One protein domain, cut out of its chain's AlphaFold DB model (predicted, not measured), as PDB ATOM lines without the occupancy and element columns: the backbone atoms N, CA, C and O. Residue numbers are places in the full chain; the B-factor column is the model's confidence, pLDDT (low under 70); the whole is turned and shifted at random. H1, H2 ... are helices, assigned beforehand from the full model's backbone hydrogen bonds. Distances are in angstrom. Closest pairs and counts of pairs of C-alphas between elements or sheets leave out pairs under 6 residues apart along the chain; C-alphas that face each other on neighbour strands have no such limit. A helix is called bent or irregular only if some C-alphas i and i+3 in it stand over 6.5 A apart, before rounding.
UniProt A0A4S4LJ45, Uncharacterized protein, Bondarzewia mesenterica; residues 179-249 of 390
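This is residues 179 to 249 of the 390 residues of an uncharacterized protein of Bondarzewia mesenterica (UniProt A0A4S4LJ45). The longest helix, H2, is crossed near its middle by H1, while H3 makes a corner at its far end and sticks out freely from residue 237 to 249. A long loop joins H1 to H2, its residues 203 to 208 sticking out. The printed part has 71 residues with three named helices, H1, H2, H3 along the chain, all helix, no named strand; it is loose, radius of gyration of the C-alphas 14.5 A, and flat, spanning 39 by 37 by 18 A.

Find C-alpha 211 at (49.288, 64.647, -8.465); from there H2 runs 28.8 A to residue 230. H1, residues 179 to 195, 23.0 A, has a kink of 50 degrees near residue 186 and is only just irregular: C-alphas 184 and 187 are 6.9 A apart. H3, residues 232 to 249, runs 26.3 A to C-alpha 249 at (30.852, 34.765, -1.735).

H2 and H1 touch, closest at the C-alphas of Trp 220 and Ala 190, 5.1 A; they run opposite ways at a steep tilt of 69 degrees, only just short of about perpendicular. H2 and H3 are close but not clearly touching, closest at the C-alphas of Arg 228 and Ala 235, 6.0 A. H1 and H3 are apart. Every O i to N i+4 pair is within hydrogen-bond range in H2 and H3, and 11 of 13 in H1.

The C-alphas of Ser 180 and Glu 205, the two farthest apart, lie 39.8 A apart. The printed part has no cut; the link H1 to H2 is long, H2 to H3 tight. Look for pLDDT under 70 at residues 179 to 185, 197 to 207 and 246 to 249.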
ATOM      1  N   LYS A 179      56.229  56.687  16.352       50.38
ATOM      2  CA  LYS A 179      57.025  56.014  15.309       50.38
ATOM      3  C   LYS A 179      56.983  54.483  15.411       50.38
ATOM      4  O   LYS A 179      57.014  53.834  14.383       50.38
ATOM      5  N   SER A 180      56.930  53.890  16.604       50.97
ATOM      6  CA  SER A 180      56.744  52.442  16.797       50.97
ATOM      7  C   SER A 180      55.361  51.990  16.347       50.97
ATOM      8  O   SER A 180      55.278  50.986  15.656       50.97
ATOM      9  N   GLU A 181      54.291  52.718  16.671       51.72
ATOM     10  CA  GLU A 181      52.955  52.351  16.183       51.72
ATOM     11  C   GLU A 181      52.811  52.565  14.680       51.72
ATOM     12  O   GLU A 181      52.344  51.665  13.996       51.72
ATOM     13  N   PHE A 182      53.327  53.663  14.125       54.41
ATOM     14  CA  PHE A 182      53.425  53.820  12.673       54.41
ATOM     15  C   PHE A 182      54.260  52.703  12.031       54.41
ATOM     16  O   PHE A 182      53.971  52.279  10.926       54.41
ATOM     17  N   LEU A 183      55.295  52.183  12.695       56.53
ATOM     18  CA  LEU A 183      56.065  51.051  12.169       56.53
ATOM     19  C   LEU A 183      55.350  49.701  12.351       56.53
ATOM     20  O   LEU A 183      55.559  48.807  11.537       56.53
ATOM     21  N   ARG A 184      54.512  49.547  13.384       62.38
ATOM     22  CA  ARG A 184      53.731  48.326  13.652       62.38
ATOM     23  C   ARG A 184      52.466  48.248  12.798       62.38
ATOM     24  O   ARG A 184      52.188  47.202  12.226       62.38
ATOM     25  N   HIS A 185      51.734  49.350  12.684       68.75
ATOM     26  CA  HIS A 185      50.475  49.462  11.950       68.75
ATOM     27  C   HIS A 185      50.642  50.068  10.564       68.75
ATOM     28  O   HIS A 185      49.754  49.912   9.741       68.75
ATOM     29  N   GLY A 186      51.766  50.723  10.268       78.31
ATOM     30  CA  GLY A 186      52.036  51.286   8.945       78.31
ATOM     31  C   GLY A 186      51.866  50.283   7.815       78.31
ATOM     32  O   GLY A 186      51.282  50.664   6.813       78.31
ATOM     33  N   PRO A 187      52.285  49.014   7.950       81.06
ATOM     34  CA  PRO A 187      52.018  48.016   6.924       81.06
ATOM     35  C   PRO A 187      50.539  47.680   6.754       81.06
ATOM     36  O   PRO A 187      50.067  47.601   5.626       81.06
ATOM     37  N   PHE A 188      49.810  47.538   7.865       82.06
ATOM     38  CA  PHE A 188      48.372  47.284   7.849       82.06
ATOM     39  C   PHE A 188      47.611  48.468   7.243       82.06
ATOM     40  O   PHE A 188      46.771  48.290   6.373       82.06
ATOM     41  N   PHE A 189      47.960  49.695   7.634       83.44
ATOM     42  CA  PHE A 189      47.419  50.910   7.037       83.44
ATOM     43  C   PHE A 189      47.781  51.018   5.556       83.44
ATOM     44  O   PHE A 189      46.906  51.295   4.752       83.44
ATOM     45  N   ALA A 190      49.043  50.787   5.180       85.44
ATOM     46  CA  ALA A 190      49.503  50.858   3.794       85.44
ATOM     47  C   ALA A 190      48.734  49.882   2.900       85.44
ATOM     48  O   ALA A 190      48.368  50.220   1.777       85.44
ATOM     49  N   GLU A 191      48.469  48.689   3.421       84.94
ATOM     50  CA  GLU A 191      47.651  47.690   2.764       84.94
ATOM     51  C   GLU A 191      46.208  48.150   2.604       84.94
ATOM     52  O   GLU A 191      45.728  48.225   1.475       84.94
ATOM     53  N   THR A 192      45.530  48.512   3.696       84.06
ATOM     54  CA  THR A 192      44.136  48.970   3.643       84.06
ATOM     55  C   THR A 192      44.000  50.193   2.740       84.06
ATOM     56  O   THR A 192      43.117  50.235   1.893       84.06
ATOM     57  N   TRP A 193      44.928  51.146   2.834       85.00
ATOM     58  CA  TRP A 193      45.013  52.316   1.961       85.00
ATOM     59  C   TRP A 193      45.147  51.923   0.486       85.00
ATOM     60  O   TRP A 193      44.469  52.489  -0.369       85.00
ATOM     61  N   SER A 194      46.001  50.938   0.180       81.25
ATOM     62  CA  SER A 194      46.181  50.442  -1.187       81.25
ATOM     63  C   SER A 194      44.945  49.714  -1.725       81.25
ATOM     64  O   SER A 194      44.616  49.893  -2.894       81.25
ATOM     65  N   GLN A 195      44.233  48.963  -0.877       79.50
ATOM     66  CA  GLN A 195      42.994  48.265  -1.233       79.50
ATOM     67  C   GLN A 195      41.844  49.248  -1.479       79.50
ATOM     68  O   GLN A 195      41.100  49.106  -2.442       79.50
ATOM     69  N   TRP A 196      41.747  50.296  -0.660       75.88
ATOM     70  CA  TRP A 196      40.758  51.368  -0.807       75.88
ATOM     71  C   TRP A 196      41.122  52.403  -1.887       75.88
ATOM     72  O   TRP A 196      40.483  53.447  -1.991       75.88
ATOM     73  N   CYS A 197      42.173  52.134  -2.674       64.06
ATOM     74  CA  CYS A 197      42.688  52.999  -3.740       64.06
ATOM     75  C   CYS A 197      43.020  54.439  -3.305       64.06
ATOM     76  O   CYS A 197      43.095  55.327  -4.153       64.06
ATOM     77  N   GLY A 198      43.222  54.677  -2.002       61.34
ATOM     78  CA  GLY A 198      43.512  55.993  -1.436       61.34
ATOM     79  C   GLY A 198      42.612  57.096  -1.990       61.34
ATOM     80  O   GLY A 198      43.121  58.001  -2.634       61.34
ATOM     81  N   PHE A 199      41.288  56.989  -1.816       62.00
ATOM     82  CA  PHE A 199      40.274  57.972  -2.256       62.00
ATOM     83  C   PHE A 199      40.307  58.379  -3.750       62.00
ATOM     84  O   PHE A 199      39.514  59.221  -4.162       62.00
ATOM     85  N   SER A 200      41.196  57.806  -4.571       56.28
ATOM     86  CA  SER A 200      41.511  58.285  -5.923       56.28
ATOM     87  C   SER A 200      41.506  57.178  -6.976       56.28
ATOM     88  O   SER A 200      42.105  57.337  -8.044       56.28
ATOM     89  N   SER A 201      40.814  56.062  -6.743       54.69
ATOM     90  CA  SER A 201      40.261  55.334  -7.883       54.69
ATOM     91  C   SER A 201      39.257  56.282  -8.514       54.69
ATOM     92  O   SER A 201      38.121  56.371  -8.053       54.69
ATOM     93  N   ALA A 202      39.743  57.075  -9.473       52.44
ATOM     94  CA  ALA A 202      38.936  57.945 -10.292       52.44
ATOM     95  C   ALA A 202      37.708  57.134 -10.685       52.44
ATOM     96  O   ALA A 202      37.808  56.151 -11.424       52.44
ATOM     97  N   LEU A 203      36.551  57.515 -10.138       58.00
ATOM     98  CA  LEU A 203      35.306  57.194 -10.805       58.00
ATOM     99  C   LEU A 203      35.538  57.613 -12.260       58.00
ATOM    100  O   LEU A 203      36.109  58.689 -12.469       58.00
ATOM    101  N   PRO A 204      35.184  56.779 -13.250       62.81
ATOM    102  CA  PRO A 204      35.559  56.989 -14.653       62.81
ATOM    103  C   PRO A 204      35.179  58.379 -15.204       62.81
ATOM    104  O   PRO A 204      35.663  58.790 -16.252       62.81
ATOM    105  N   GLU A 205      34.346  59.116 -14.472       62.94
ATOM    106  CA  GLU A 205      33.833  60.444 -14.767       62.94
ATOM    107  C   GLU A 205      34.664  61.616 -14.188       62.94
ATOM    108  O   GLU A 205      34.644  62.712 -14.746       62.94
ATOM    109  N   VAL A 206      35.449  61.425 -13.117       60.75
ATOM    110  CA  VAL A 206      36.240  62.506 -12.490       60.75
ATOM    111  C   VAL A 206      37.683  62.456 -12.992       60.75
ATOM    112  O   VAL A 206      38.547  61.787 -12.433       60.75
ATOM    113  N   THR A 207      37.949  63.194 -14.067       64.69
ATOM    114  CA  THR A 207      39.235  63.226 -14.790       64.69
ATOM    115  C   THR A 207      40.235  64.263 -14.274       64.69
ATOM    116  O   THR A 207      41.261  64.485 -14.912       64.69
ATOM    117  N   VAL A 208      39.981  64.913 -13.132       79.56
ATOM    118  CA  VAL A 208      40.911  65.925 -12.606       79.56
ATOM    119  C   VAL A 208      42.133  65.226 -11.997       79.56
ATOM    120  O   VAL A 208      41.985  64.548 -10.976       79.56
ATOM    121  N   PRO A 209      43.344  65.387 -12.566       75.12
ATOM    122  CA  PRO A 209      44.548  64.772 -12.022       75.12
ATOM    123  C   PRO A 209      44.823  65.324 -10.623       75.12
ATOM    124  O   PRO A 209      44.865  66.540 -10.427       75.12
ATOM    125  N   GLN A 210      45.052  64.439  -9.655       82.62
ATOM    126  CA  GLN A 210      45.431  64.819  -8.296       82.62
ATOM    127  C   GLN A 210      46.870  64.367  -8.013       82.62
ATOM    128  O   GLN A 210      47.083  63.400  -7.281       82.62
ATOM    129  N   PRO A 211      47.888  65.083  -8.538       84.62
ATOM    130  CA  PRO A 211      49.288  64.647  -8.465       84.62
ATOM    131  C   PRO A 211      49.791  64.475  -7.023       84.62
ATOM    132  O   PRO A 211      50.681  63.669  -6.749       84.62
ATOM    133  N   HIS A 212      49.203  65.213  -6.075       82.00
ATOM    134  CA  HIS A 212      49.503  65.056  -4.657       82.00
ATOM    135  C   HIS A 212      49.002  63.704  -4.115       82.00
ATOM    136  O   HIS A 212      49.778  63.009  -3.458       82.00
ATOM    137  N   LEU A 213      47.770  63.284  -4.439       81.81
ATOM    138  CA  LEU A 213      47.247  61.968  -4.056       81.81
ATOM    139  C   LEU A 213      48.042  60.843  -4.712       81.81
ATOM    140  O   LEU A 213      48.402  59.889  -4.028       81.81
ATOM    141  N   ASP A 214      48.410  60.985  -5.985       83.94
ATOM    142  CA  ASP A 214      49.234  59.991  -6.682       83.94
ATOM    143  C   ASP A 214      50.578  59.774  -5.980       83.94
ATOM    144  O   ASP A 214      51.012  58.635  -5.786       83.94
ATOM    145  N   SER A 215      51.216  60.857  -5.523       86.44
ATOM    146  CA  SER A 215      52.474  60.778  -4.772       86.44
ATOM    147  C   SER A 215      52.313  60.073  -3.417       86.44
ATOM    148  O   SER A 215      53.157  59.261  -3.028       86.44
ATOM    149  N   VAL A 216      51.203  60.327  -2.713       85.19
ATOM    150  CA  VAL A 216      50.877  59.686  -1.431       85.19
ATOM    151  C   VAL A 216      50.582  58.200  -1.640       85.19
ATOM    152  O   VAL A 216      51.122  57.356  -0.922       85.19
ATOM    153  N   ASN A 217      49.807  57.869  -2.671       84.94
ATOM    154  CA  ASN A 217      49.487  56.504  -3.068       84.94
ATOM    155  C   ASN A 217      50.748  55.720  -3.445       84.94
ATOM    156  O   ASN A 217      50.954  54.610  -2.951       84.94
ATOM    157  N   ALA A 218      51.636  56.305  -4.252       88.25
ATOM    158  CA  ALA A 218      52.915  55.696  -4.610       88.25
ATOM    159  C   ALA A 218      53.791  55.433  -3.375       88.25
ATOM    160  O   ALA A 218      54.354  54.344  -3.230       88.25
ATOM    161  N   ARG A 219      53.856  56.393  -2.443       88.75
ATOM    162  CA  ARG A 219      54.607  56.241  -1.191       88.75
ATOM    163  C   ARG A 219      54.077  55.081  -0.350       88.75
ATOM    164  O   ARG A 219      54.869  54.269   0.126       88.75
ATOM    165  N   TRP A 220      52.763  54.987  -0.160       86.25
ATOM    166  CA  TRP A 220      52.171  53.927   0.657       86.25
ATOM    167  C   TRP A 220      52.271  52.547   0.008       86.25
ATOM    168  O   TRP A 220      52.601  51.590   0.708       86.25
ATOM    169  N   ARG A 221      52.141  52.442  -1.321       86.88
ATOM    170  CA  ARG A 221      52.450  51.194  -2.046       86.88
ATOM    171  C   ARG A 221      53.887  50.748  -1.808       86.88
ATOM    172  O   ARG A 221      54.117  49.594  -1.471       86.88
ATOM    173  N   GLN A 222      54.852  51.667  -1.884       89.75
ATOM    174  CA  GLN A 222      56.256  51.338  -1.636       89.75
ATOM    175  C   GLN A 222      56.494  50.838  -0.199       89.75
ATOM    176  O   GLN A 222      57.295  49.925   0.019       89.75
ATOM    177  N   VAL A 223      55.814  51.429   0.792       86.62
ATOM    178  CA  VAL A 223      55.869  50.972   2.190       86.62
ATOM    179  C   VAL A 223      55.297  49.558   2.317       86.62
ATOM    180  O   VAL A 223      55.951  48.702   2.918       86.62
ATOM    181  N   TYR A 224      54.133  49.301   1.713       88.00
ATOM    182  CA  TYR A 224      53.495  47.986   1.707       88.00
ATOM    183  C   TYR A 224      54.370  46.924   1.032       88.00
ATOM    184  O   TYR A 224      54.660  45.896   1.636       88.00
ATOM    185  N   GLU A 225      54.882  47.189  -0.172       89.19
ATOM    186  CA  GLU A 225      55.743  46.257  -0.913       89.19
ATOM    187  C   GLU A 225      57.035  45.929  -0.164       89.19
ATOM    188  O   GLU A 225      57.458  44.771  -0.111       89.19
ATOM    189  N   ARG A 226      57.668  46.941   0.445       90.12
ATOM    190  CA  ARG A 226      58.867  46.738   1.264       90.12
ATOM    191  C   ARG A 226      58.560  45.843   2.457       90.12
ATOM    192  O   ARG A 226      59.345  44.951   2.768       90.12
ATOM    193  N   TRP A 227      57.441  46.086   3.132       88.56
ATOM    194  CA  TRP A 227      57.041  45.265   4.262       88.56
ATOM    195  C   TRP A 227      56.680  43.837   3.840       88.56
ATOM    196  O   TRP A 227      57.161  42.900   4.475       88.56
ATOM    197  N   ARG A 228      55.935  43.664   2.740       88.69
ATOM    198  CA  ARG A 228      55.574  42.366   2.152       88.69
ATOM    199  C   ARG A 228      56.817  41.544   1.803       88.69
ATOM    200  O   ARG A 228      56.895  40.379   2.174       88.69
ATOM    201  N   LYS A 229      57.828  42.162   1.174       91.81
ATOM    202  CA  LYS A 229      59.126  41.514   0.892       91.81
ATOM    203  C   LYS A 229      59.852  41.049   2.153       91.81
ATOM    204  O   LYS A 229      60.491  40.004   2.128       91.81
ATOM    205  N   ASN A 230      59.760  41.812   3.240       88.19
ATOM    206  CA  ASN A 230      60.413  41.480   4.505       88.19
ATOM    207  C   ASN A 230      59.619  40.475   5.360       88.19
ATOM    208  O   ASN A 230      60.169  39.960   6.329       88.19
ATOM    209  N   ASN A 231      58.347  40.210   5.037       87.19
ATOM    210  CA  ASN A 231      57.444  39.356   5.817       87.19
ATOM    211  C   ASN A 231      56.635  38.409   4.898       87.19
ATOM    212  O   ASN A 231      55.403  38.497   4.855       87.19
ATOM    213  N   PRO A 232      57.295  37.504   4.148       91.75
ATOM    214  CA  PRO A 232      56.633  36.673   3.139       91.75
ATOM    215  C   PRO A 232      55.595  35.707   3.729       91.75
ATOM    216  O   PRO A 232      54.555  35.483   3.117       91.75
ATOM    217  N   GLU A 233      55.833  35.178   4.934       89.81
ATOM    218  CA  GLU A 233      54.909  34.255   5.613       89.81
ATOM    219  C   GLU A 233      53.548  34.901   5.892       89.81
ATOM    220  O   GLU A 233      52.497  34.286   5.705       89.81
ATOM    221  N   TRP A 234      53.562  36.168   6.309       82.81
ATOM    222  CA  TRP A 234      52.338  36.906   6.586       82.81
ATOM    223  C   TRP A 234      51.560  37.193   5.300       82.81
ATOM    224  O   TRP A 234      50.342  37.021   5.263       82.81
ATOM    225  N   ALA A 235      52.267  37.581   4.233       85.69
ATOM    226  CA  ALA A 235      51.668  37.837   2.927       85.69
ATOM    227  C   ALA A 235      50.968  36.589   2.367       85.69
ATOM    228  O   ALA A 235      49.809  36.671   1.970       85.69
ATOM    229  N   ALA A 236      51.628  35.429   2.435       88.75
ATOM    230  CA  ALA A 236      51.066  34.157   1.987       88.75
ATOM    231  C   ALA A 236      49.801  33.765   2.774       88.75
ATOM    232  O   ALA A 236      48.799  33.367   2.183       88.75
ATOM    233  N   ARG A 237      49.811  33.929   4.107       87.50
ATOM    234  CA  ARG A 237      48.637  33.646   4.954       87.50
ATOM    235  C   ARG A 237      47.435  34.521   4.589       87.50
ATOM    236  O   ARG A 237      46.298  34.067   4.682       87.50
ATOM    237  N   ARG A 238      47.673  35.776   4.205       82.19
ATOM    238  CA  ARG A 238      46.599  36.705   3.844       82.19
ATOM    239  C   ARG A 238      46.062  36.475   2.435       82.19
ATOM    240  O   ARG A 238      44.851  36.549   2.268       82.19
ATOM    241  N   GLU A 239      46.912  36.160   1.461       85.38
ATOM    242  CA  GLU A 239      46.466  35.761   0.114       85.38
ATOM    243  C   GLU A 239      45.516  34.554   0.195       85.38
ATOM    244  O   GLU A 239      44.406  34.615  -0.326       85.38
ATOM    245  N   GLN A 240      45.857  33.543   1.004       87.19
ATOM    246  CA  GLN A 240      44.964  32.410   1.284       87.19
ATOM    247  C   GLN A 240      43.635  32.827   1.941       87.19
ATOM    248  O   GLN A 240      42.584  32.264   1.633       87.19
ATOM    249  N   ALA A 241      43.659  33.810   2.848       83.69
ATOM    250  CA  ALA A 241      42.447  34.305   3.496       83.69
ATOM    251  C   ALA A 241      41.521  35.036   2.506       83.69
ATOM    252  O   ALA A 241      40.310  34.836   2.554       83.69
ATOM    253  N   VAL A 242      42.067  35.842   1.591       79.56
ATOM    254  CA  VAL A 242      41.274  36.555   0.573       79.56
ATOM    255  C   VAL A 242      40.619  35.575  -0.402       79.56
ATOM    256  O   VAL A 242      39.421  35.703  -0.661       79.56
ATOM    257  N   ASP A 243      41.353  34.558  -0.857       77.94
ATOM    258  CA  ASP A 243      40.809  33.514  -1.732       77.94
ATOM    259  C   ASP A 243      39.665  32.745  -1.048       77.94
ATOM    260  O   ASP A 243      38.630  32.484  -1.661       77.94
ATOM    261  N   SER A 244      39.791  32.457   0.255       74.88
ATOM    262  CA  SER A 244      38.731  31.771   1.011       74.88
ATOM    263  C   SER A 244      37.428  32.579   1.125       74.88
ATOM    264  O   SER A 244      36.341  32.005   1.080       74.88
ATOM    265  N   VAL A 245      37.513  33.915   1.215       76.31
ATOM    266  CA  VAL A 245      36.335  34.800   1.283       76.31
ATOM    267  C   VAL A 245      35.654  34.929  -0.084       76.31
ATOM    268  O   VAL A 245      34.423  34.933  -0.158       76.31
ATOM    269  N   GLN A 246      36.422  34.997  -1.176       69.25
ATOM    270  CA  GLN A 246      35.859  35.065  -2.531       69.25
ATOM    271  C   GLN A 246      35.129  33.776  -2.934       69.25
ATOM    272  O   GLN A 246      34.048  33.862  -3.515       69.25
ATOM    273  N   VAL A 247      35.648  32.598  -2.564       69.75
ATOM    274  CA  VAL A 247      34.971  31.311  -2.821       69.75
ATOM    275  C   VAL A 247      33.641  31.226  -2.059       69.75
ATOM    276  O   VAL A 247      32.619  30.893  -2.654       69.75
ATOM    277  N   ALA A 248      33.607  31.641  -0.787       65.75
ATOM    278  CA  ALA A 248      32.369  31.659  -0.002       65.75
ATOM    279  C   ALA A 248      31.316  32.648  -0.549       65.75
ATOM    280  O   ALA A 248      30.115  32.397  -0.463       65.75
ATOM    281  N   THR A 249      31.756  33.763  -1.143       63.22
ATOM    282  CA  THR A 249      30.852  34.765  -1.735       63.22
ATOM    283  C   THR A 249      30.287  34.296  -3.083       63.22
ATOM    284  O   THR A 249      29.113  34.531  -3.369       63.22
TER     285      THR A 249